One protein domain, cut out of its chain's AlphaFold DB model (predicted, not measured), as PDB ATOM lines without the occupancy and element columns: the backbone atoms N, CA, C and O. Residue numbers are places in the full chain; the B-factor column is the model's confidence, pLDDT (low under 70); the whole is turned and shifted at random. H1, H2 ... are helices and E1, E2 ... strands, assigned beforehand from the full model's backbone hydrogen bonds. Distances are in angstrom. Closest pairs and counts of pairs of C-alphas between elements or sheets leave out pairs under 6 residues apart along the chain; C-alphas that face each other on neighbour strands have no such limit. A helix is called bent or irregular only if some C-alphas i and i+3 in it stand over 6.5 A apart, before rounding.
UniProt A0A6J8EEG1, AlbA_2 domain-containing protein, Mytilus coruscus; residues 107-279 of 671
ATOM      1  N   PHE A 107     -40.931  12.139   4.280       96.19
ATOM      2  CA  PHE A 107     -41.210  13.566   4.451       96.19
ATOM      3  C   PHE A 107     -41.604  13.872   5.893       96.19
ATOM      4  O   PHE A 107     -42.248  13.052   6.553       96.19
ATOM      5  N   SER A 108     -41.259  15.074   6.357       95.25
ATOM      6  CA  SER A 108     -41.881  15.650   7.546       95.25
ATOM      7  C   SER A 108     -43.258  16.205   7.172       95.25
ATOM      8  O   SER A 108     -43.422  16.826   6.120       95.25
ATOM      9  N   ARG A 109     -44.266  15.934   8.004       93.06
ATOM     10  CA  ARG A 109     -45.618  16.475   7.851       93.06
ATOM     11  C   ARG A 109     -46.215  16.792   9.217       93.06
ATOM     12  O   ARG A 109     -46.677  15.901   9.923       93.06
ATOM     13  N   ASN A 110     -46.270  18.072   9.548       90.88
ATOM     14  CA  ASN A 110     -46.666  18.623  10.835       90.88
ATOM     15  C   ASN A 110     -45.865  17.999  11.987       90.88
ATOM     16  O   ASN A 110     -44.743  18.413  12.243       90.88
ATOM     17  N   THR A 111     -46.428  17.003  12.664       90.38
ATOM     18  CA  THR A 111     -45.852  16.308  13.828       90.38
ATOM     19  C   THR A 111     -45.399  14.882  13.500       90.38
ATOM     20  O   THR A 111     -44.892  14.183  14.368       90.38
ATOM     21  N   ASP A 112     -45.592  14.434  12.256       93.00
ATOM     22  CA  ASP A 112     -45.356  13.053  11.847       93.00
ATOM     23  C   ASP A 112     -44.324  12.944  10.725       93.00
ATOM     24  O   ASP A 112     -44.081  13.867   9.942       93.00
ATOM     25  N   ILE A 113     -43.753  11.744  10.610       95.00
ATOM     26  CA  ILE A 113     -42.968  11.332   9.450       95.00
ATOM     27  C   ILE A 113     -43.784  10.370   8.611       95.00
ATOM     28  O   ILE A 113     -44.169   9.291   9.071       95.00
ATOM     29  N   VAL A 114     -43.957  10.730   7.346       95.94
ATOM     30  CA  VAL A 114     -44.728   9.949   6.383       95.94
ATOM     31  C   VAL A 114     -43.791   9.384   5.324       95.94
ATOM     32  O   VAL A 114     -42.852  10.055   4.893       95.94
ATOM     33  N   GLU A 115     -44.028   8.142   4.916       95.56
ATOM     34  CA  GLU A 115     -43.343   7.567   3.760       95.56
ATOM     35  C   GLU A 115     -43.796   8.272   2.473       95.56
ATOM     36  O   GLU A 115     -44.967   8.634   2.309       95.56
ATOM     37  N   VAL A 116     -42.849   8.496   1.568       94.62
ATOM     38  CA  VAL A 116     -43.069   9.211   0.313       94.62
ATOM     39  C   VAL A 116     -43.661   8.267  -0.726       94.62
ATOM     40  O   VAL A 116     -43.119   7.198  -1.005       94.62
ATOM     41  N   LYS A 117     -44.762   8.692  -1.355       92.56
ATOM     42  CA  LYS A 117     -45.380   7.948  -2.460       92.56
ATOM     43  C   LYS A 117     -44.507   7.996  -3.712       92.56
ATOM     44  O   LYS A 117     -43.733   8.931  -3.909       92.56
ATOM     45  N   TYR A 118     -44.711   7.044  -4.624       91.00
ATOM     46  CA  TYR A 118     -43.953   6.967  -5.876       91.00
ATOM     47  C   TYR A 118     -43.908   8.293  -6.652       91.00
ATOM     48  O   TYR A 118     -42.830   8.782  -6.982       91.00
ATOM     49  N   THR A 119     -45.064   8.918  -6.885       90.94
ATOM     50  CA  THR A 119     -45.172  10.184  -7.632       90.94
ATOM     51  C   THR A 119     -44.371  11.320  -6.995       90.94
ATOM     52  O   THR A 119     -43.667  12.044  -7.692       90.94
ATOM     53  N   GLN A 120     -44.400  11.426  -5.669       93.38
ATOM     54  CA  GLN A 120     -43.641  12.424  -4.918       93.38
ATOM     55  C   GLN A 120     -42.132  12.151  -4.973       93.38
ATOM     56  O   GLN A 120     -41.336  13.071  -5.137       93.38
ATOM     57  N   ALA A 121     -41.716  10.884  -4.896       93.50
ATOM     58  CA  ALA A 121     -40.307  10.522  -5.029       93.50
ATOM     59  C   ALA A 121     -39.750  10.907  -6.409       93.50
ATOM     60  O   ALA A 121     -38.626  11.398  -6.515       93.50
ATOM     61  N   ILE A 122     -40.557  10.743  -7.462       92.19
ATOM     62  CA  ILE A 122     -40.221  11.211  -8.807       92.19
ATOM     63  C   ILE A 122     -40.014  12.732  -8.843       92.19
ATOM     64  O   ILE A 122     -39.058  13.199  -9.463       92.19
ATOM     65  N   GLU A 123     -40.878  13.515  -8.196       93.31
ATOM     66  CA  GLU A 123     -40.743  14.978  -8.129       93.31
ATOM     67  C   GLU A 123     -39.452  15.402  -7.412       93.31
ATOM     68  O   GLU A 123     -38.707  16.250  -7.911       93.31
ATOM     69  N   ILE A 124     -39.125  14.750  -6.294       93.50
ATOM     70  CA  ILE A 124     -37.880  14.994  -5.549       93.50
ATOM     71  C   ILE A 124     -36.656  14.711  -6.428       93.50
ATOM     72  O   ILE A 124     -35.736  15.528  -6.492       93.50
ATOM     73  N   LEU A 125     -36.654  13.583  -7.145       92.38
ATOM     74  CA  LEU A 125     -35.552  13.188  -8.028       92.38
ATOM     75  C   LEU A 125     -35.361  14.152  -9.210       92.38
ATOM     76  O   LEU A 125     -34.240  14.304  -9.698       92.38
ATOM     77  N   LYS A 126     -36.430  14.821  -9.661       91.00
ATOM     78  CA  LYS A 126     -36.383  15.840 -10.725       91.00
ATOM     79  C   LYS A 126     -35.873  17.203 -10.247       91.00
ATOM     80  O   LYS A 126     -35.461  18.018 -11.067       91.00
ATOM     81  N   THR A 127     -35.914  17.477  -8.947       89.62
ATOM     82  CA  THR A 127     -35.696  18.824  -8.400       89.62
ATOM     83  C   THR A 127     -34.229  19.240  -8.478       89.62
ATOM     84  O   THR A 127     -33.423  18.785  -7.674       89.62
ATOM     85  N   ASN A 128     -33.857  20.118  -9.417       85.75
ATOM     86  CA  ASN A 128     -32.487  20.623  -9.650       85.75
ATOM     87  C   ASN A 128     -32.040  21.777  -8.733       85.75
ATOM     88  O   ASN A 128     -31.043  22.437  -9.016       85.75
ATOM     89  N   ASP A 129     -32.737  21.984  -7.618       88.31
ATOM     90  CA  ASP A 129     -32.420  23.046  -6.660       88.31
ATOM     91  C   ASP A 129     -31.019  22.881  -6.054       88.31
ATOM     92  O   ASP A 129     -30.445  21.787  -6.050       88.31
ATOM     93  N   LYS A 130     -30.475  23.979  -5.521       89.88
ATOM     94  CA  LYS A 130     -29.269  23.956  -4.688       89.88
ATOM     95  C   LYS A 130     -29.610  23.388  -3.307       89.88
ATOM     96  O   LYS A 130     -30.728  23.559  -2.822       89.88
ATOM     97  N   SER A 131     -28.643  22.724  -2.679       91.81
ATOM     98  CA  SER A 131     -28.740  22.360  -1.262       91.81
ATOM     99  C   SER A 131     -28.864  23.614  -0.403       91.81
ATOM    100  O   SER A 131     -28.265  24.640  -0.730       91.81
ATOM    101  N   GLY A 132     -29.644  23.517   0.672       93.25
ATOM    102  CA  GLY A 132     -29.742  24.582   1.666       93.25
ATOM    103  C   GLY A 132     -28.507  24.651   2.564       93.25
ATOM    104  O   GLY A 132     -27.563  23.869   2.425       93.25
ATOM    105  N   SER A 133     -28.554  25.564   3.528       95.75
ATOM    106  CA  SER A 133     -27.514  25.770   4.544       95.75
ATOM    107  C   SER A 133     -28.117  25.751   5.948       95.75
ATOM    108  O   SER A 133     -29.248  26.187   6.148       95.75
ATOM    109  N   LEU A 134     -27.359  25.303   6.954       96.94
ATOM    110  CA  LEU A 134     -27.775  25.390   8.361       96.94
ATOM    111  C   LEU A 134     -28.088  26.826   8.804       96.94
ATOM    112  O   LEU A 134     -28.925  27.016   9.684       96.94
ATOM    113  N   SER A 135     -27.465  27.827   8.175       96.31
ATOM    114  CA  SER A 135     -27.735  29.248   8.432       96.31
ATOM    115  C   SER A 135     -29.151  29.687   8.039       96.31
ATOM    116  O   SER A 135     -29.597  30.744   8.467       96.31
ATOM    117  N   GLU A 136     -29.851  28.904   7.213       96.12
ATOM    118  CA  GLU A 136     -31.237  29.166   6.803       96.12
ATOM    119  C   GLU A 136     -32.251  28.631   7.827       96.12
ATOM    120  O   GLU A 136     -33.432  28.978   7.776       96.12
ATOM    121  N   LEU A 137     -31.814  27.774   8.756       96.19
ATOM    122  CA  LEU A 137     -32.688  27.216   9.780       96.19
ATOM    123  C   LEU A 137     -32.923  28.250  10.899       96.19
ATOM    124  O   LEU A 137     -31.961  28.868  11.354       96.19
ATOM    125  N   PRO A 138     -34.154  28.387  11.435       92.50
ATOM    126  CA  PRO A 138     -34.466  29.354  12.497       92.50
ATOM    127  C   PRO A 138     -33.513  29.241  13.690       92.50
ATOM    128  O   PRO A 138     -33.148  28.128  14.030       92.50
ATOM    129  N   ALA A 139     -33.113  30.314  14.366       92.00
ATOM    130  CA  ALA A 139     -32.244  30.168  15.540       92.00
ATOM    131  C   ALA A 139     -32.895  29.283  16.629       92.00
ATOM    132  O   ALA A 139     -34.113  29.314  16.825       92.00
ATOM    133  N   ILE A 140     -32.082  28.492  17.330       93.19
ATOM    134  CA  ILE A 140     -32.495  27.731  18.514       93.19
ATOM    135  C   ILE A 140     -31.865  28.364  19.757       93.19
ATOM    136  O   ILE A 140     -30.841  29.036  19.661       93.19
ATOM    137  N   VAL A 141     -32.506  28.190  20.909       94.56
ATOM    138  CA  VAL A 141     -31.983  28.654  22.199       94.56
ATOM    139  C   VAL A 141     -30.661  27.962  22.541       94.56
ATOM    140  O   VAL A 141     -30.447  26.821  22.147       94.56
ATOM    141  N   GLU A 142     -29.794  28.635  23.297       95.38
ATOM    142  CA  GLU A 142     -28.486  28.097  23.714       95.38
ATOM    143  C   GLU A 142     -28.590  27.078  24.860       95.38
ATOM    144  O   GLU A 142     -27.708  26.243  25.043       95.38
ATOM    145  N   TYR A 143     -29.674  27.137  25.635       95.75
ATOM    146  CA  TYR A 143     -29.954  26.233  26.746       95.75
ATOM    147  C   TYR A 143     -31.460  26.008  26.891       95.75
ATOM    148  O   TYR A 143     -32.279  26.788  26.398       95.75
ATOM    149  N   PHE A 144     -31.823  24.955  27.618       96.25
ATOM    150  CA  PHE A 144     -33.207  24.667  27.992       96.25
ATOM    151  C   PHE A 144     -33.383  24.707  29.512       96.25
ATOM    152  O   PHE A 144     -32.417  24.592  30.257       96.25
ATOM    153  N   GLU A 145     -34.614  24.851  29.994       95.44
ATOM    154  CA  GLU A 145     -34.929  24.796  31.428       95.44
ATOM    155  C   GLU A 145     -35.682  23.502  31.750       95.44
ATOM    156  O   GLU A 145     -36.646  23.154  31.065       95.44
ATOM    157  N   TYR A 146     -35.258  22.794  32.796       95.75
ATOM    158  CA  TYR A 146     -35.818  21.495  33.167       95.75
ATOM    159  C   TYR A 146     -37.313  21.577  33.498       95.75
ATOM    160  O   TYR A 146     -37.763  22.498  34.181       95.75
ATOM    161  N   LYS A 147     -38.100  20.609  33.007       94.62
ATOM    162  CA  LYS A 147     -39.569  20.521  33.139       94.62
ATOM    163  C   LYS A 147     -40.339  21.743  32.612       94.62
ATOM    164  O   LYS A 147     -41.570  21.775  32.715       94.62
ATOM    165  N   LYS A 148     -39.667  22.726  32.003       95.50
ATOM    166  CA  LYS A 148     -40.324  23.873  31.382       95.50
ATOM    167  C   LYS A 148     -41.000  23.428  30.098       95.50
ATOM    168  O   LYS A 148     -40.423  22.715  29.276       95.50
ATOM    169  N   LYS A 149     -42.243  23.870  29.930       95.38
ATOM    170  CA  LYS A 149     -42.976  23.698  28.682       95.38
ATOM    171  C   LYS A 149     -42.416  24.645  27.627       95.38
ATOM    172  O   LYS A 149     -42.289  25.846  27.873       95.38
ATOM    173  N   MET A 150     -42.145  24.119  26.438       93.00
ATOM    174  CA  MET A 150     -41.718  24.903  25.284       93.00
ATOM    175  C   MET A 150     -42.895  25.730  24.754       93.00
ATOM    176  O   MET A 150     -43.635  25.307  23.876       93.00
ATOM    177  N   SER A 151     -43.111  26.923  25.312       84.81
ATOM    178  CA  SER A 151     -44.225  27.794  24.905       84.81
ATOM    179  C   SER A 151     -43.993  28.494  23.564       84.81
ATOM    180  O   SER A 151     -44.953  28.861  22.896       84.81
ATOM    181  N   LYS A 152     -42.728  28.677  23.168       85.12
ATOM    182  CA  LYS A 152     -42.338  29.379  21.933       85.12
ATOM    183  C   LYS A 152     -42.070  28.452  20.746       85.12
ATOM    184  O   LYS A 152     -41.980  28.935  19.625       85.12
ATOM    185  N   LEU A 153     -41.906  27.150  20.986       86.62
ATOM    186  CA  LEU A 153     -41.607  26.164  19.949       86.62
ATOM    187  C   LEU A 153     -42.639  25.041  20.019       86.62
ATOM    188  O   LEU A 153     -42.748  24.365  21.037       86.62
ATOM    189  N   SER A 154     -43.367  24.840  18.926       91.25
ATOM    190  CA  SER A 154     -44.229  23.679  18.714       91.25
ATOM    191  C   SER A 154     -43.641  22.795  17.622       91.25
ATOM    192  O   SER A 154     -42.961  23.299  16.718       91.25
ATOM    193  N   GLU A 155     -43.934  21.496  17.668       93.94
ATOM    194  CA  GLU A 155     -43.614  20.604  16.555       93.94
ATOM    195  C   GLU A 155     -44.251  21.107  15.256       93.94
ATOM    196  O   GLU A 155     -45.381  21.609  15.234       93.94
ATOM    197  N   ASN A 156     -43.482  21.025  14.178       94.00
ATOM    198  CA  ASN A 156     -43.881  21.417  12.835       94.00
ATOM    199  C   ASN A 156     -42.965  20.739  11.798       94.00
ATOM    200  O   ASN A 156     -42.043  19.994  12.136       94.00
ATOM    201  N   ASP A 157     -43.172  21.050  10.517       93.50
ATOM    202  CA  ASP A 157     -42.388  20.494   9.407       93.50
ATOM    203  C   ASP A 157     -40.865  20.714   9.506       93.50
ATOM    204  O   ASP A 157     -40.122  20.050   8.780       93.50
ATOM    205  N   GLY A 158     -40.413  21.664  10.334       95.81
ATOM    206  CA  GLY A 158     -39.017  22.041  10.577       95.81
ATOM    207  C   GLY A 158     -38.509  21.754  12.000       95.81
ATOM    208  O   GLY A 158     -37.319  21.940  12.254       95.81
ATOM    209  N   ILE A 159     -39.360  21.313  12.934       96.56
ATOM    210  CA  ILE A 159     -38.989  21.021  14.330       96.56
ATOM    211  C   ILE A 159     -39.723  19.769  14.803       96.56
ATOM    212  O   ILE A 159     -40.947  19.719  14.757       96.56
ATOM    213  N   GLN A 160     -38.981  18.783  15.300       97.12
ATOM    214  CA  GLN A 160     -39.531  17.549  15.871       97.12
ATOM    215  C   GLN A 160     -38.928  17.300  17.253       97.12
ATOM    216  O   GLN A 160     -37.712  17.416  17.429       97.12
ATOM    217  N   PHE A 161     -39.764  16.947  18.222       97.19
ATOM    218  CA  PHE A 161     -39.375  16.651  19.596       97.19
ATOM    219  C   PHE A 161     -39.432  15.152  19.824       97.19
ATOM    220  O   PHE A 161     -40.388  14.506  19.416       97.19
ATOM    221  N   LYS A 162     -38.395  14.580  20.432       96.94
ATOM    222  CA  LYS A 162     -38.370  13.152  20.738       96.94
ATOM    223  C   LYS A 162     -37.918  12.902  22.159       96.94
ATOM    224  O   LYS A 162     -36.860  13.356  22.593       96.94
ATOM    225  N   GLU A 163     -38.664  12.069  22.859       96.56
ATOM    226  CA  GLU A 163     -38.250  11.572  24.161       96.56
ATOM    227  C   GLU A 163     -37.398  10.297  24.038       96.56
ATOM    228  O   GLU A 163     -37.766   9.345  23.344       96.56
ATOM    229  N   ILE A 164     -36.263  10.241  24.744       95.44
ATOM    230  CA  ILE A 164     -35.457   9.020  24.868       95.44
ATOM    231  C   ILE A 164     -35.616   8.468  26.284       95.44
ATOM    232  O   ILE A 164     -35.004   8.958  27.225       95.44
ATOM    233  N   ARG A 165     -36.403   7.396  26.414       91.69
ATOM    234  CA  ARG A 165     -36.511   6.584  27.637       91.69
ATOM    235  C   ARG A 165     -35.733   5.282  27.451       91.69
ATOM    236  O   ARG A 165     -36.314   4.267  27.069       91.69
ATOM    237  N   SER A 166     -34.410   5.318  27.588       92.31
ATOM    238  CA  SER A 166     -33.573   4.117  27.467       92.31
ATOM    239  C   SER A 166     -32.233   4.292  28.165       92.31
ATOM    240  O   SER A 166     -31.597   5.326  27.997       92.31
ATOM    241  N   ASP A 167     -31.775   3.233  28.833       90.88
ATOM    242  CA  ASP A 167     -30.435   3.168  29.430       90.88
ATOM    243  C   ASP A 167     -29.328   3.117  28.361       90.88
ATOM    244  O   ASP A 167     -28.194   3.514  28.604       90.88
ATOM    245  N   ASN A 168     -29.652   2.652  27.146       94.69
ATOM    246  CA  ASN A 168     -28.746   2.649  25.999       94.69
ATOM    247  C   ASN A 168     -29.170   3.725  24.991       94.69
ATOM    248  O   ASN A 168     -29.728   3.442  23.921       94.69
ATOM    249  N   VAL A 169     -28.894   4.977  25.357       95.69
ATOM    250  CA  VAL A 169     -29.217   6.159  24.552       95.69
ATOM    251  C   VAL A 169     -28.686   6.050  23.113       95.69
ATOM    252  O   VAL A 169     -29.492   6.249  22.197       95.69
ATOM    253  N   PRO A 170     -27.412   5.675  22.846       96.44
ATOM    254  CA  PRO A 170     -26.905   5.597  21.473       96.44
ATOM    255  C   PRO A 170     -27.686   4.621  20.582       96.44
ATOM    256  O   PRO A 170     -27.971   4.932  19.422       96.44
ATOM    257  N   SER A 171     -28.083   3.459  21.113       94.69
ATOM    258  CA  SER A 171     -28.874   2.473  20.368       94.69
ATOM    259  C   SER A 171     -30.271   3.003  20.032       94.69
ATOM    260  O   SER A 171     -30.701   2.974  18.871       94.69
ATOM    261  N   LYS A 172     -30.967   3.577  21.025       95.38
ATOM    262  CA  LYS A 172     -32.308   4.140  20.820       95.38
ATOM    263  C   LYS A 172     -32.282   5.313  19.837       95.38
ATOM    264  O   LYS A 172     -33.115   5.364  18.927       95.38
ATOM    265  N   PHE A 173     -31.291   6.191  19.966       95.81
ATOM    266  CA  PHE A 173     -31.036   7.297  19.049       95.81
ATOM    267  C   PHE A 173     -30.835   6.800  17.606       95.81
ATOM    268  O   PHE A 173     -31.538   7.241  16.693       95.81
ATOM    269  N   SER A 174     -29.969   5.796  17.409       95.19
ATOM    270  CA  SER A 174     -29.682   5.179  16.102       95.19
ATOM    271  C   SER A 174     -30.924   4.671  15.376       95.19
ATOM    272  O   SER A 174     -31.082   4.887  14.173       95.19
ATOM    273  N   SER A 175     -31.815   3.994  16.111       92.38
ATOM    274  CA  SER A 175     -33.026   3.387  15.543       92.38
ATOM    275  C   SER A 175     -34.027   4.417  15.010       92.38
ATOM    276  O   SER A 175     -34.823   4.114  14.124       92.38
ATOM    277  N   THR A 176     -33.970   5.640  15.536       93.00
ATOM    278  CA  THR A 176     -34.964   6.681  15.274       93.00
ATOM    279  C   THR A 176     -34.465   7.663  14.218       93.00
ATOM    280  O   THR A 176     -35.197   8.003  13.291       93.00
ATOM    281  N   ILE A 177     -33.201   8.083  14.312       97.12
ATOM    282  CA  ILE A 177     -32.693   9.273  13.623       97.12
ATOM    283  C   ILE A 177     -32.760   9.216  12.089       97.12
ATOM    284  O   ILE A 177     -33.077  10.218  11.452       97.12
ATOM    285  N   ASN A 178     -32.525   8.049  11.481       96.69
ATOM    286  CA  ASN A 178     -32.448   7.898  10.024       96.69
ATOM    287  C   ASN A 178     -33.695   8.423   9.302       96.69
ATOM    288  O   ASN A 178     -33.592   9.129   8.299       96.69
ATOM    289  N   ARG A 179     -34.879   8.086   9.827       97.44
ATOM    290  CA  ARG A 179     -36.154   8.497   9.227       97.44
ATOM    291  C   ARG A 179     -36.331  10.009   9.302       97.44
ATOM    292  O   ARG A 179     -36.797  10.591   8.331       97.44
ATOM    293  N   TYR A 180     -35.905  10.636  10.400       98.00
ATOM    294  CA  TYR A 180     -35.966  12.091  10.559       98.00
ATOM    295  C   TYR A 180     -34.976  12.807   9.643       98.00
ATOM    296  O   TYR A 180     -35.366  13.760   8.979       98.00
ATOM    297  N   ILE A 181     -33.733  12.324   9.537       97.81
ATOM    298  CA  ILE A 181     -32.749  12.879   8.593       97.81
ATOM    299  C   ILE A 181     -33.311  12.834   7.169       97.81
ATOM    300  O   ILE A 181     -33.352  13.862   6.499       97.81
ATOM    301  N   SER A 182     -33.805  11.670   6.731       98.06
ATOM    302  CA  SER A 182     -34.459  11.520   5.426       98.06
ATOM    303  C   SER A 182     -35.618  12.514   5.274       98.06
ATOM    304  O   SER A 182     -35.626  13.308   4.337       98.06
ATOM    305  N   ALA A 183     -36.542  12.545   6.239       98.12
ATOM    306  CA  ALA A 183     -37.721  13.409   6.235       98.12
ATOM    307  C   ALA A 183     -37.396  14.895   6.048       98.12
ATOM    308  O   ALA A 183     -37.970  15.549   5.174       98.12
ATOM    309  N   PHE A 184     -36.466  15.422   6.841       97.94
ATOM    310  CA  PHE A 184     -36.113  16.835   6.800       97.94
ATOM    311  C   PHE A 184     -35.274  17.199   5.577       97.94
ATOM    312  O   PHE A 184     -35.553  18.222   4.948       97.94
ATOM    313  N   CYS A 185     -34.302  16.363   5.194       96.81
ATOM    314  CA  CYS A 185     -33.505  16.597   3.989       96.81
ATOM    315  C   CYS A 185     -34.385  16.645   2.732       96.81
ATOM    316  O   CYS A 185     -34.152  17.471   1.854       96.81
ATOM    317  N   ASN A 186     -35.421  15.807   2.659       97.25
ATOM    318  CA  ASN A 186     -36.345  15.775   1.524       97.25
ATOM    319  C   ASN A 186     -37.373  16.911   1.532       97.25
ATOM    320  O   ASN A 186     -38.049  17.120   0.527       97.25
ATOM    321  N   HIS A 187     -37.510  17.630   2.645       95.19
ATOM    322  CA  HIS A 187     -38.469  18.715   2.795       95.19
ATOM    323  C   HIS A 187     -37.756  20.078   2.845       95.19
ATOM    324  O   HIS A 187     -37.056  20.441   1.903       95.19
ATOM    325  N   LYS A 188     -37.945  20.867   3.907       95.06
ATOM    326  CA  LYS A 188     -37.381  22.221   4.065       95.06
ATOM    327  C   LYS A 188     -36.116  22.261   4.935       95.06
ATOM    328  O   LYS A 188     -35.633  23.345   5.240       95.06
ATOM    329  N   GLY A 189     -35.577  21.108   5.331       97.12
ATOM    330  CA  GLY A 189     -34.647  21.026   6.455       97.12
ATOM    331  C   GLY A 189     -35.360  21.221   7.796       97.12
ATOM    332  O   GLY A 189     -36.566  21.473   7.849       97.12
ATOM    333  N   GLY A 190     -34.624  21.074   8.891       97.88
ATOM    334  CA  GLY A 190     -35.169  21.235  10.231       97.88
ATOM    335  C   GLY A 190     -34.249  20.751  11.342       97.88
ATOM    336  O   GLY A 190     -33.062  20.493  11.133       97.88
ATOM    337  N   ARG A 191     -34.822  20.653  12.544       97.94
ATOM    338  CA  ARG A 191     -34.148  20.185  13.755       97.94
ATOM    339  C   ARG A 191     -34.924  19.089  14.454       97.94
ATOM    340  O   ARG A 191     -36.148  19.136  14.558       97.94
ATOM    341  N   ILE A 192     -34.172  18.139  14.989       98.00
ATOM    342  CA  ILE A 192     -34.674  17.047  15.814       98.00
ATOM    343  C   ILE A 192     -34.095  17.250  17.206       98.00
ATOM    344  O   ILE A 192     -32.874  17.253  17.357       98.00
ATOM    345  N   LEU A 193     -34.952  17.448  18.202       98.12
ATOM    346  CA  LEU A 193     -34.545  17.706  19.579       98.12
ATOM    347  C   LEU A 193     -34.886  16.482  20.424       98.12
ATOM    348  O   LEU A 193     -36.059  16.214  20.691       98.12
ATOM    349  N   PHE A 194     -33.866  15.741  20.848       98.25
ATOM    350  CA  PHE A 194     -34.031  14.607  21.749       98.25
ATOM    351  C   PHE A 194     -33.882  15.043  23.206       98.25
ATOM    352  O   PHE A 194     -32.930  15.741  23.546       98.25
ATOM    353  N   GLY A 195     -34.796  14.595  24.065       97.38
ATOM    354  CA  GLY A 195     -34.909  15.042  25.458       97.38
ATOM    355  C   GLY A 195     -36.084  15.997  25.695       97.38
ATOM    356  O   GLY A 195     -36.102  16.711  26.698       97.38
ATOM    357  N   ILE A 196     -37.063  16.032  24.789       97.38
ATOM    358  CA  ILE A 196     -38.310  16.787  24.953       97.38
ATOM    359  C   ILE A 196     -39.475  15.814  24.774       97.38
ATOM    360  O   ILE A 196     -39.494  15.058  23.809       97.38
ATOM    361  N   GLU A 197     -40.422  15.818  25.711       95.56
ATOM    362  CA  GLU A 197     -41.605  14.954  25.670       95.56
ATOM    363  C   GLU A 197     -42.607  15.410  24.598       95.56
ATOM    364  O   GLU A 197     -43.044  16.562  24.596       95.56
ATOM    365  N   ASP A 198     -43.043  14.482  23.745       90.44
ATOM    366  CA  ASP A 198     -43.917  14.742  22.592       90.44
ATOM    367  C   ASP A 198     -45.319  15.268  22.980       90.44
ATOM    368  O   ASP A 198     -45.933  16.010  22.221       90.44
ATOM    369  N   LYS A 199     -45.866  14.903  24.152       91.25
ATOM    370  CA  LYS A 199     -47.260  15.242  24.523       91.25
ATOM    371  C   LYS A 199     -47.418  16.638  25.108       91.25
ATOM    372  O   LYS A 199     -48.317  17.386  24.731       91.25
ATOM    373  N   GLU A 200     -46.589  16.958  26.095       93.81
ATOM    374  CA  GLU A 200     -46.686  18.219  26.834       93.81
ATOM    375  C   GLU A 200     -45.612  19.226  26.423       93.81
ATOM    376  O   GLU A 200     -45.640  20.365  26.899       93.81
ATOM    377  N   PHE A 201     -44.694  18.826  25.536       95.50
ATOM    378  CA  PHE A 201     -43.550  19.618  25.088       95.50
ATOM    379  C   PHE A 201     -42.676  20.078  26.258       95.50
ATOM    380  O   PHE A 201     -42.187  21.211  26.292       95.50
ATOM    381  N   LYS A 202     -42.534  19.210  27.265       96.44
ATOM    382  CA  LYS A 202     -41.715  19.450  28.454       96.44
ATOM    383  C   LYS A 202     -40.286  18.999  28.201       96.44
ATOM    384  O   LYS A 202     -40.051  17.900  27.704       96.44
ATOM    385  N   VAL A 203     -39.333  19.840  28.581       97.00
ATOM    386  CA  VAL A 203     -37.909  19.499  28.531       97.00
ATOM    387  C   VAL A 203     -37.600  18.513  29.656       97.00
ATOM    388  O   VAL A 203     -37.630  18.876  30.833       97.00
ATOM    389  N   VAL A 204     -37.299  17.270  29.292       96.19
ATOM    390  CA  VAL A 204     -36.919  16.207  30.238       96.19
ATOM    391  C   VAL A 204     -35.414  15.958  30.245       96.19
ATOM    392  O   VAL A 204     -34.869  15.590  31.277       96.19
ATOM    393  N   GLY A 205     -34.740  16.223  29.127       96.31
ATOM    394  CA  GLY A 205     -33.320  15.964  28.944       96.31
ATOM    395  C   GLY A 205     -32.959  14.503  28.748       96.31
ATOM    396  O   GLY A 205     -33.791  13.601  28.825       96.31
ATOM    397  N   VAL A 206     -31.682  14.295  28.468       96.75
ATOM    398  CA  VAL A 206     -31.038  12.993  28.363       96.75
ATOM    399  C   VAL A 206     -29.779  13.037  29.219       96.75
ATOM    400  O   VAL A 206     -28.987  13.975  29.117       96.75
ATOM    401  N   GLU A 207     -29.602  12.040  30.079       95.00
ATOM    402  CA  GLU A 207     -28.356  11.858  30.820       95.00
ATOM    403  C   GLU A 207     -27.309  11.270  29.870       95.00
ATOM    404  O   GLU A 207     -27.511  10.197  29.302       95.00
ATOM    405  N   LEU A 208     -26.209  11.997  29.659       94.62
ATOM    406  CA  LEU A 208     -25.176  11.628  28.696       94.62
ATOM    407  C   LEU A 208     -23.797  11.647  29.341       94.62
ATOM    408  O   LEU A 208     -23.349  12.671  29.859       94.62
ATOM    409  N   THR A 209     -23.068  10.538  29.225       94.75
ATOM    410  CA  THR A 209     -21.626  10.534  29.479       94.75
ATOM    411  C   THR A 209     -20.872  11.099  28.270       94.75
ATOM    412  O   THR A 209     -21.373  11.099  27.144       94.75
ATOM    413  N   ASN A 210     -19.616  11.520  28.449       95.25
ATOM    414  CA  ASN A 210     -18.768  11.932  27.316       95.25
ATOM    415  C   ASN A 210     -18.620  10.822  26.260       95.25
ATOM    416  O   ASN A 210     -18.593  11.101  25.062       95.25
ATOM    417  N   LYS A 211     -18.593   9.558  26.703       96.06
ATOM    418  CA  LYS A 211     -18.557   8.387  25.822       96.06
ATOM    419  C   LYS A 211     -19.840   8.258  24.999       96.06
ATOM    420  O   LYS A 211     -19.764   7.893  23.825       96.06
ATOM    421  N   ASP A 212     -21.001   8.578  25.572       96.25
ATOM    422  CA  ASP A 212     -22.269   8.578  24.836       96.25
ATOM    423  C   ASP A 212     -22.279   9.667  23.766       96.25
ATOM    424  O   ASP A 212     -22.589   9.373  22.614       96.25
ATOM    425  N   LYS A 213     -21.852  10.894  24.099       97.56
ATOM    426  CA  LYS A 213     -21.762  12.004  23.130       97.56
ATOM    427  C   LYS A 213     -20.846  11.664  21.960       97.56
ATOM    428  O   LYS A 213     -21.219  11.861  20.802       97.56
ATOM    429  N   GLU A 214     -19.672  11.100  22.245       97.88
ATOM    430  CA  GLU A 214     -18.735  10.644  21.214       97.88
ATOM    431  C   GLU A 214     -19.354   9.534  20.349       97.88
ATOM    432  O   GLU A 214     -19.271   9.579  19.120       97.88
ATOM    433  N   SER A 215     -20.028   8.565  20.976       97.81
ATOM    434  CA  SER A 215     -20.686   7.454  20.279       97.81
ATOM    435  C   SER A 215     -21.810   7.941  19.366       97.81
ATOM    436  O   SER A 215     -21.885   7.527  18.212       97.81
ATOM    437  N   ILE A 216     -22.654   8.854  19.848       98.19
ATOM    438  CA  ILE A 216     -23.755   9.466  19.094       98.19
ATOM    439  C   ILE A 216     -23.208  10.295  17.924       98.19
ATOM    440  O   ILE A 216     -23.698  10.175  16.802       98.19
ATOM    441  N   THR A 217     -22.151  11.076  18.153       98.19
ATOM    442  CA  THR A 217     -21.497  11.880  17.108       98.19
ATOM    443  C   THR A 217     -20.939  10.989  15.997       98.19
ATOM    444  O   THR A 217     -21.258  11.183  14.821       98.19
ATOM    445  N   LYS A 218     -20.173   9.948  16.356       97.81
ATOM    446  CA  LYS A 218     -19.666   8.944  15.402       97.81
ATOM    447  C   LYS A 218     -20.797   8.240  14.658       97.81
ATOM    448  O   LYS A 218     -20.666   7.954  13.468       97.81
ATOM    449  N   LEU A 219     -21.909   7.977  15.341       97.38
ATOM    450  CA  LEU A 219     -23.075   7.346  14.744       97.38
ATOM    451  C   LEU A 219     -23.683   8.220  13.651       97.38
ATOM    452  O   LEU A 219     -23.893   7.712  12.554       97.38
ATOM    453  N   ILE A 220     -23.922   9.509  13.913       96.81
ATOM    454  CA  ILE A 220     -24.438  10.433  12.893       96.81
ATOM    455  C   ILE A 220     -23.493  10.516  11.703       96.81
ATOM    456  O   ILE A 220     -23.954  10.369  10.573       96.81
ATOM    457  N   HIS A 221     -22.190  10.681  11.945       96.00
ATOM    458  CA  HIS A 221     -21.192  10.673  10.877       96.00
ATOM    459  C   HIS A 221     -21.321   9.416  10.011       96.00
ATOM    460  O   HIS A 221     -21.548   9.507   8.809       96.00
ATOM    461  N   ASN A 222     -21.323   8.233  10.628       95.75
ATOM    462  CA  ASN A 222     -21.482   6.975   9.905       95.75
ATOM    463  C   ASN A 222     -22.830   6.859   9.163       95.75
ATOM    464  O   ASN A 222     -22.899   6.251   8.092       95.75
ATOM    465  N   LYS A 223     -23.920   7.422   9.703       94.50
ATOM    466  CA  LYS A 223     -25.217   7.435   9.012       94.50
ATOM    467  C   LYS A 223     -25.173   8.306   7.764       94.50
ATOM    468  O   LYS A 223     -25.579   7.822   6.709       94.50
ATOM    469  N   MET A 224     -24.669   9.533   7.887       93.50
ATOM    470  CA  MET A 224     -24.547  10.479   6.777       93.50
ATOM    471  C   MET A 224     -23.604   9.950   5.691       93.50
ATOM    472  O   MET A 224     -23.936  10.041   4.511       93.50
ATOM    473  N   ASP A 225     -22.485   9.342   6.100       91.38
ATOM    474  CA  ASP A 225     -21.425   8.906   5.192       91.38
ATOM    475  C   ASP A 225     -21.672   7.556   4.525       91.38
ATOM    476  O   ASP A 225     -21.445   7.404   3.325       91.38
ATOM    477  N   ASN A 226     -22.148   6.568   5.282       90.81
ATOM    478  CA  ASN A 226     -22.117   5.176   4.830       90.81
ATOM    479  C   ASN A 226     -23.502   4.534   4.719       90.81
ATOM    480  O   ASN A 226     -23.675   3.559   3.983       90.81
ATOM    481  N   THR A 227     -24.496   5.035   5.462       93.75
ATOM    482  CA  THR A 227     -25.808   4.372   5.552       93.75
ATOM    483  C   THR A 227     -26.832   4.980   4.599       93.75
ATOM    484  O   THR A 227     -27.463   4.243   3.842       93.75
ATOM    485  N   MET A 228     -27.009   6.304   4.636       95.12
ATOM    486  CA  MET A 228     -27.999   6.988   3.801       95.12
ATOM    487  C   MET A 228     -27.652   6.840   2.315       95.12
ATOM    488  O   MET A 228     -26.479   6.845   1.933       95.12
ATOM    489  N   LYS A 229     -28.671   6.717   1.459       95.62
ATOM    490  CA  LYS A 229     -28.494   6.746   0.001       95.62
ATOM    491  C   LYS A 229     -28.911   8.106  -0.530       95.62
ATOM    492  O   LYS A 229     -29.987   8.602  -0.216       95.62
ATOM    493  N   TRP A 230     -28.058   8.709  -1.342       94.00
ATOM    494  CA  TRP A 230     -28.249  10.065  -1.836       94.00
ATOM    495  C   TRP A 230     -28.617  10.024  -3.317       94.00
ATOM    496  O   TRP A 230     -27.876   9.490  -4.144       94.00
ATOM    497  N   GLY A 231     -29.781  10.571  -3.671       91.94
ATOM    498  CA  GLY A 231     -30.296  10.526  -5.041       91.94
ATOM    499  C   GLY A 231     -29.431  11.284  -6.052       91.94
ATOM    500  O   GLY A 231     -29.432  10.962  -7.243       91.94
ATOM    501  N   ARG A 232     -28.634  12.240  -5.565       86.56
ATOM    502  CA  ARG A 232     -27.555  12.908  -6.298       86.56
ATOM    503  C   ARG A 232     -26.194  12.566  -5.732       86.56
ATOM    504  O   ARG A 232     -26.077  12.309  -4.537       86.56
ATOM    505  N   ASP A 233     -25.180  12.666  -6.589       75.88
ATOM    506  CA  ASP A 233     -23.787  12.478  -6.203       75.88
ATOM    507  C   ASP A 233     -23.431  13.383  -5.029       75.88
ATOM    508  O   ASP A 233     -23.490  14.612  -5.084       75.88
ATOM    509  N   CYS A 234     -23.112  12.727  -3.923       58.50
ATOM    510  CA  CYS A 234     -23.167  13.290  -2.588       58.50
ATOM    511  C   CYS A 234     -21.803  13.726  -2.063       58.50
ATOM    512  O   CYS A 234     -21.605  13.827  -0.863       58.50
ATOM    513  N   ARG A 235     -20.839  14.049  -2.930       62.44
ATOM    514  CA  ARG A 235     -19.485  14.439  -2.484       62.44
ATOM    515  C   ARG A 235     -19.419  15.803  -1.767       62.44
ATOM    516  O   ARG A 235     -18.328  16.324  -1.566       62.44
ATOM    517  N   ILE A 236     -20.560  16.414  -1.430       70.31
ATOM    518  CA  ILE A 236     -20.651  17.826  -1.029       70.31
ATOM    519  C   ILE A 236     -21.314  18.028   0.345       70.31
ATOM    520  O   ILE A 236     -21.206  19.124   0.890       70.31
ATOM    521  N   TYR A 237     -21.940  17.022   0.970       83.50
ATOM    522  CA  TYR A 237     -22.503  17.239   2.310       83.50
ATOM    523  C   TYR A 237     -21.373  17.327   3.353       83.50
ATOM    524  O   TYR A 237     -20.413  16.563   3.345       83.50
ATOM    525  N   LYS A 238     -21.456  18.328   4.227       91.62
ATOM    526  CA  LYS A 238     -20.377  18.728   5.141       91.62
ATOM    527  C   LYS A 238     -20.969  19.066   6.500       91.62
ATOM    528  O   LYS A 238     -21.915  19.857   6.558       91.62
ATOM    529  N   ASN A 239     -20.400  18.484   7.556       95.62
ATOM    530  CA  ASN A 239     -20.724  18.848   8.935       95.62
ATOM    531  C   ASN A 239     -20.450  20.351   9.148       95.62
ATOM    532  O   ASN A 239     -19.485  20.887   8.601       95.62
ATOM    533  N   GLY A 240     -21.335  21.033   9.870       95.69
ATOM    534  CA  GLY A 240     -21.302  22.474  10.123       95.69
ATOM    535  C   GLY A 240     -21.850  23.343   8.985       95.69
ATOM    536  O   GLY A 240     -22.083  24.527   9.198       95.69
ATOM    537  N   ILE A 241     -22.095  22.779   7.796       95.12
ATOM    538  CA  ILE A 241     -22.701  23.503   6.659       95.12
ATOM    539  C   ILE A 241     -24.092  22.957   6.351       95.12
ATOM    540  O   ILE A 241     -25.048  23.718   6.245       95.12
ATOM    541  N   HIS A 242     -24.198  21.636   6.199       95.50
ATOM    542  CA  HIS A 242     -25.430  20.968   5.773       95.50
ATOM    543  C   HIS A 242     -26.125  20.240   6.922       95.50
ATOM    544  O   HIS A 242     -27.338  20.053   6.911       95.50
ATOM    545  N   TRP A 243     -25.357  19.806   7.914       97.44
ATOM    546  CA  TRP A 243     -25.882  19.154   9.101       97.44
ATOM    547  C   TRP A 243     -24.967  19.414  10.296       97.44
ATOM    548  O   TRP A 243     -23.774  19.650  10.104       97.44
ATOM    549  N   SER A 244     -25.521  19.412  11.505       98.00
ATOM    550  CA  SER A 244     -24.768  19.505  12.759       98.00
ATOM    551  C   SER A 244     -25.411  18.634  13.831       98.00
ATOM    552  O   SER A 244     -26.585  18.256  13.732       98.00
ATOM    553  N   ILE A 245     -24.625  18.312  14.853       98.31
ATOM    554  CA  ILE A 245     -25.118  17.754  16.103       98.31
ATOM    555  C   ILE A 245     -24.575  18.583  17.260       98.31
ATOM    556  O   ILE A 245     -23.369  18.794  17.357       98.31
ATOM    557  N   ASP A 246     -25.479  19.015  18.130       98.19
ATOM    558  CA  ASP A 246     -25.190  19.872  19.270       98.19
ATOM    559  C   ASP A 246     -25.773  19.243  20.546       98.19
ATOM    560  O   ASP A 246     -26.830  18.606  20.516       98.19
ATOM    561  N   PHE A 247     -25.081  19.409  21.673       98.00
ATOM    562  CA  PHE A 247     -25.520  18.935  22.989       98.00
ATOM    563  C   PHE A 247     -25.765  20.159  23.868       98.00
ATOM    564  O   PHE A 247     -24.816  20.786  24.337       98.00
ATOM    565  N   LEU A 248     -27.032  20.544  24.024       97.94
ATOM    566  CA  LEU A 248     -27.400  21.787  24.699       97.94
ATOM    567  C   LEU A 248     -27.726  21.528  26.175       97.94
ATOM    568  O   LEU A 248     -28.525  20.632  26.468       97.94
ATOM    569  N   PRO A 249     -27.142  22.296  27.112       96.75
ATOM    570  CA  PRO A 249     -27.313  22.057  28.537       96.75
ATOM    571  C   PRO A 249     -28.729  22.392  29.010       96.75
ATOM    572  O   PRO A 249     -29.395  23.295  28.492       96.75
ATOM    573  N   ILE A 250     -29.165  21.684  30.054       96.12
ATOM    574  CA  ILE A 250     -30.405  21.977  30.771       96.12
ATOM    575  C   ILE A 250     -30.093  22.672  32.098       96.12
ATOM    576  O   ILE A 250     -29.305  22.188  32.908       96.12
ATOM    577  N   GLN A 251     -30.742  23.810  32.327       94.44
ATOM    578  CA  GLN A 251     -30.654  24.617  33.540       94.44
ATOM    579  C   GLN A 251     -31.825  24.346  34.493       94.44
ATOM    580  O   GLN A 251     -32.826  23.729  34.122       94.44
ATOM    581  N   ASN A 252     -31.712  24.865  35.721       91.44
ATOM    582  CA  ASN A 252     -32.742  24.784  36.766       91.44
ATOM    583  C   ASN A 252     -33.170  23.344  37.089       91.44
ATOM    584  O   ASN A 252     -34.343  23.067  37.343       91.44
ATOM    585  N   ILE A 253     -32.207  22.419  37.069       87.69
ATOM    586  CA  ILE A 253     -32.427  21.030  37.460       87.69
ATOM    587  C   ILE A 253     -32.827  21.004  38.942       87.69
ATOM    588  O   ILE A 253     -32.117  21.526  39.803       87.69
ATOM    589  N   THR A 254     -34.002  20.447  39.238       81.50
ATOM    590  CA  THR A 254     -34.510  20.328  40.609       81.50
ATOM    591  C   THR A 254     -33.728  19.264  41.381       81.50
ATOM    592  O   THR A 254     -33.098  18.391  40.787       81.50
ATOM    593  N   LYS A 255     -33.834  19.278  42.718       73.94
ATOM    594  CA  LYS A 255     -33.215  18.286  43.626       73.94
ATOM    595  C   LYS A 255     -33.627  16.825  43.362       73.94
ATOM    596  O   LYS A 255     -33.113  15.924  44.011       73.94
ATOM    597  N   ASP A 256     -34.563  16.595  42.440       76.19
ATOM    598  CA  ASP A 256     -35.037  15.266  42.043       76.19
ATOM    599  C   ASP A 256     -33.973  14.470  41.266       76.19
ATOM    600  O   ASP A 256     -34.131  13.266  41.072       76.19
ATOM    601  N   ILE A 257     -32.915  15.130  40.784       78.00
ATOM    602  CA  ILE A 257     -31.820  14.493  40.050       78.00
ATOM    603  C   ILE A 257     -30.596  14.389  40.970       78.00
ATOM    604  O   ILE A 257     -30.211  15.402  41.553       78.00
ATOM    605  N   PRO A 258     -29.974  13.198  41.104       74.88
ATOM    606  CA  PRO A 258     -28.767  13.019  41.905       74.88
ATOM    607  C   PRO A 258     -27.659  14.016  41.544       74.88
ATOM    608  O   PRO A 258     -27.394  14.247  40.360       74.88
ATOM    609  N   ASP A 259     -26.984  14.548  42.566       71.62
ATOM    610  CA  ASP A 259     -25.857  15.469  42.406       71.62
ATOM    611  C   ASP A 259     -24.794  14.889  41.456       71.62
ATOM    612  O   ASP A 259     -24.396  13.727  41.559       71.62
ATOM    613  N   GLY A 260     -24.329  15.717  40.514       72.62
ATOM    614  CA  GLY A 260     -23.289  15.358  39.543       72.62
ATOM    615  C   GLY A 260     -23.791  14.810  38.204       72.62
ATOM    616  O   GLY A 260     -22.980  14.615  37.300       72.62
ATOM    617  N   LYS A 261     -25.102  14.606  38.028       79.62
ATOM    618  CA  LYS A 261     -25.676  14.261  36.720       79.62
ATOM    619  C   LYS A 261     -26.008  15.515  35.918       79.62
ATOM    620  O   LYS A 261     -26.737  16.390  36.379       79.62
ATOM    621  N   THR A 262     -25.504  15.583  34.692       88.31
ATOM    622  CA  THR A 262     -25.837  16.639  33.733       88.31
ATOM    623  C   THR A 262     -26.851  16.117  32.726       88.31
ATOM    624  O   THR A 262     -26.624  15.081  32.099       88.31
ATOM    625  N   LEU A 263     -27.951  16.848  32.561       95.25
ATOM    626  CA  LEU A 263     -28.943  16.582  31.528       95.25
ATOM    627  C   LEU A 263     -28.730  17.510  30.339       95.25
ATOM    628  O   LEU A 263     -28.494  18.710  30.508       95.25
ATOM    629  N   GLU A 264     -28.878  16.960  29.141       97.38
ATOM    630  CA  GLU A 264     -28.721  17.703  27.896       97.38
ATOM    631  C   GLU A 264     -29.841  17.379  26.908       97.38
ATOM    632  O   GLU A 264     -30.464  16.318  26.965       97.38
ATOM    633  N   VAL A 265     -30.089  18.299  25.983       98.00
ATOM    634  CA  VAL A 265     -30.913  18.065  24.796       98.00
ATOM    635  C   VAL A 265     -29.978  17.822  23.618       98.00
ATOM    636  O   VAL A 265     -29.121  18.655  23.323       98.00
ATOM    637  N   ILE A 266     -30.150  16.697  22.926       98.50
ATOM    638  CA  ILE A 266     -29.400  16.418  21.694       98.50
ATOM    639  C   ILE A 266     -30.144  17.088  20.547       98.50
ATOM    640  O   ILE A 266     -31.293  16.741  20.269       98.50
ATOM    641  N   VAL A 267     -29.497  18.019  19.859       98.44
ATOM    642  CA  VAL A 267     -30.062  18.718  18.707       98.44
ATOM    643  C   VAL A 267     -29.363  18.235  17.451       98.44
ATOM    644  O   VAL A 267     -28.165  18.434  17.285       98.44
ATOM    645  N   VAL A 268     -30.114  17.614  16.545       98.50
ATOM    646  CA  VAL A 268     -29.624  17.272  15.206       98.50
ATOM    647  C   VAL A 268     -30.246  18.236  14.211       98.50
ATOM    648  O   VAL A 268     -31.463  18.228  14.021       98.50
ATOM    649  N   SER A 269     -29.415  19.060  13.580       98.44
ATOM    650  CA  SER A 269     -29.836  20.021  12.559       98.44
ATOM    651  C   SER A 269     -29.483  19.493  11.175       98.44
ATOM    652  O   SER A 269     -28.368  19.018  10.967       98.44
ATOM    653  N   VAL A 270     -30.407  19.580  10.220       97.94
ATOM    654  CA  VAL A 270     -30.199  19.145   8.829       97.94
ATOM    655  C   VAL A 270     -30.846  20.130   7.859       97.94
ATOM    656  O   VAL A 270     -31.979  20.562   8.061       97.94
ATOM    657  N   CYS A 271     -30.140  20.507   6.798       96.31
ATOM    658  CA  CYS A 271     -30.670  21.381   5.756       96.31
ATOM    659  C   CYS A 271     -31.460  20.591   4.700       96.31
ATOM    660  O   CYS A 271     -31.375  19.365   4.605       96.31
ATOM    661  N   ARG A 272     -32.204  21.305   3.848       95.44
ATOM    662  CA  ARG A 272     -32.810  20.726   2.641       95.44
ATOM    663  C   ARG A 272     -31.726  20.200   1.695       95.44
ATOM    664  O   ARG A 272     -30.725  20.882   1.462       95.44
ATOM    665  N   TYR A 273     -31.966  19.036   1.094       93.69
ATOM    666  CA  TYR A 273     -31.090  18.427   0.098       93.69
ATOM    667  C   TYR A 273     -31.868  17.996  -1.160       93.69
ATOM    668  O   TYR A 273     -32.859  17.267  -1.069       93.69
ATOM    669  N   PRO A 274     -31.436  18.416  -2.358       92.25
ATOM    670  CA  PRO A 274     -32.128  18.129  -3.606       92.25
ATOM    671  C   PRO A 274     -31.827  16.711  -4.121       92.25
ATOM    672  O   PRO A 274     -30.767  16.141  -3.870       92.25
ATOM    673  N   GLY A 275     -32.745  16.132  -4.896       92.25
ATOM    674  CA  GLY A 275     -32.587  14.784  -5.456       92.25
ATOM    675  C   GLY A 275     -32.896  13.642  -4.484       92.25
ATOM    676  O   GLY A 275     -32.989  12.501  -4.917       92.25
ATOM    677  N   GLY A 276     -33.123  13.932  -3.205       95.06
ATOM    678  CA  GLY A 276     -33.637  12.975  -2.230       95.06
ATOM    679  C   GLY A 276     -32.565  12.260  -1.406       95.06
ATOM    680  O   GLY A 276     -31.480  11.939  -1.894       95.06
ATOM    681  N   VAL A 277     -32.895  11.994  -0.146       96.62
ATOM    682  CA  VAL A 277     -32.079  11.303   0.854       96.62
ATOM    683  C   VAL A 277     -32.884  10.141   1.407       96.62
ATOM    684  O   VAL A 277     -33.913  10.324   2.064       96.62
ATOM    685  N   PHE A 278     -32.411   8.939   1.130       97.62
ATOM    686  CA  PHE A 278     -33.091   7.686   1.397       97.62
ATOM    687  C   PHE A 278     -32.447   6.997   2.598       97.62
ATOM    688  O   PHE A 278     -31.225   7.003   2.756       97.62
ATOM    689  N   THR A 279     -33.264   6.368   3.438       97.44
ATOM    690  CA  THR A 279     -32.779   5.626   4.607       97.44
ATOM    691  C   THR A 279     -32.083   4.323   4.235       97.44
ATOM    692  O   THR A 279     -31.273   3.833   5.016       97.44
TER     693      THR A 279
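This is residues 107 to 279 of the 671 residues of the protein "AlbA_2 domain-containing protein" of Mytilus coruscus (UniProt A0A6J8EEG1). A strongly twisted sheet of four strands has two long helices, H2 and H3, over one face. The small hairpin of E1 and E2 packs on H2, H1 lies far out at one end of the longest axis, and residues 255 to 260 stick out at the other. The 173 printed residues hold three named helices and six named strands, E1 E2 H1 E3 H2 E4 H3 E5 E6, a mixed class with under half of the residues in named elements. The mixed sheet runs E3 E4 E6 E5; the whole is compact, radius of gyration of the C-alphas 16.3 A, yet elongated, 54 by 32 by 26 A.

Start at E4, residues 190 to 194: it is parallel to E3, residues 159 to 162, with N 160 and O 191 within hydrogen-bond range at 2.9 A. It is antiparallel to E6, residues 263 to 270 (N 192 and O 268, 2.9 A). E6 forms a hairpin with E5, residues 243 to 251 (N 246 and O 267, 2.9 A). H2, residues 169 to 185, and H3, residues 210 to 227, are on the same face, two layers in all, at heights of 8.8 A and 10.5 A over the sheet. They touch, closest at the C-alphas of Pro 170 and Ile 216, 5.5 A, at a steep tilt of 41 degrees, the same way. E3, H2, E4 make a strand-helix-strand unit, parallel neighbour strands with a helix between; E4, H3, E5 make a split one, with E6 between its strands; both crossovers are right-handed. E1, residues 107 to 109, and E2, residues 112 to 115, form an antiparallel hairpin (N 109 and O 112, 2.8 A); the closest C-alphas of E1 and H2 are those of Phe 107 and Ala 183, 3.9 A. H1, residues 118 to 126, is not on the sheet and touches no helix. Every O i to N i+4 pair is within range in H1 and H3, but 9 of 13 in H2.

Find C-alpha 107 at (-41.210, 13.566, 4.451), where E1 begins. From C-alpha 210 at (-18.768, 11.932, 27.316) H3 runs 24.1 A. H2 spans 23.5 A and is irregular, C-alphas 175 and 178 being 7.2 A apart. E5 spans 25.5 A; E6 spans 22.9 A and ends at C-alpha 270, (-30.199, 19.145, 8.829).

The printed part has no cut, and its farthest C-alphas, of Lys 126 and Lys 255, are 54.5 A apart. Look along the long link from H1 to E3: its residues 144 to 145 pair with 250 to 251 of E5. The links E4 to H3, H3 to E5 and E5 to E6 are also long. The mean pLDDT of the printed part is 93.2, with residues 234 to 235 under 70.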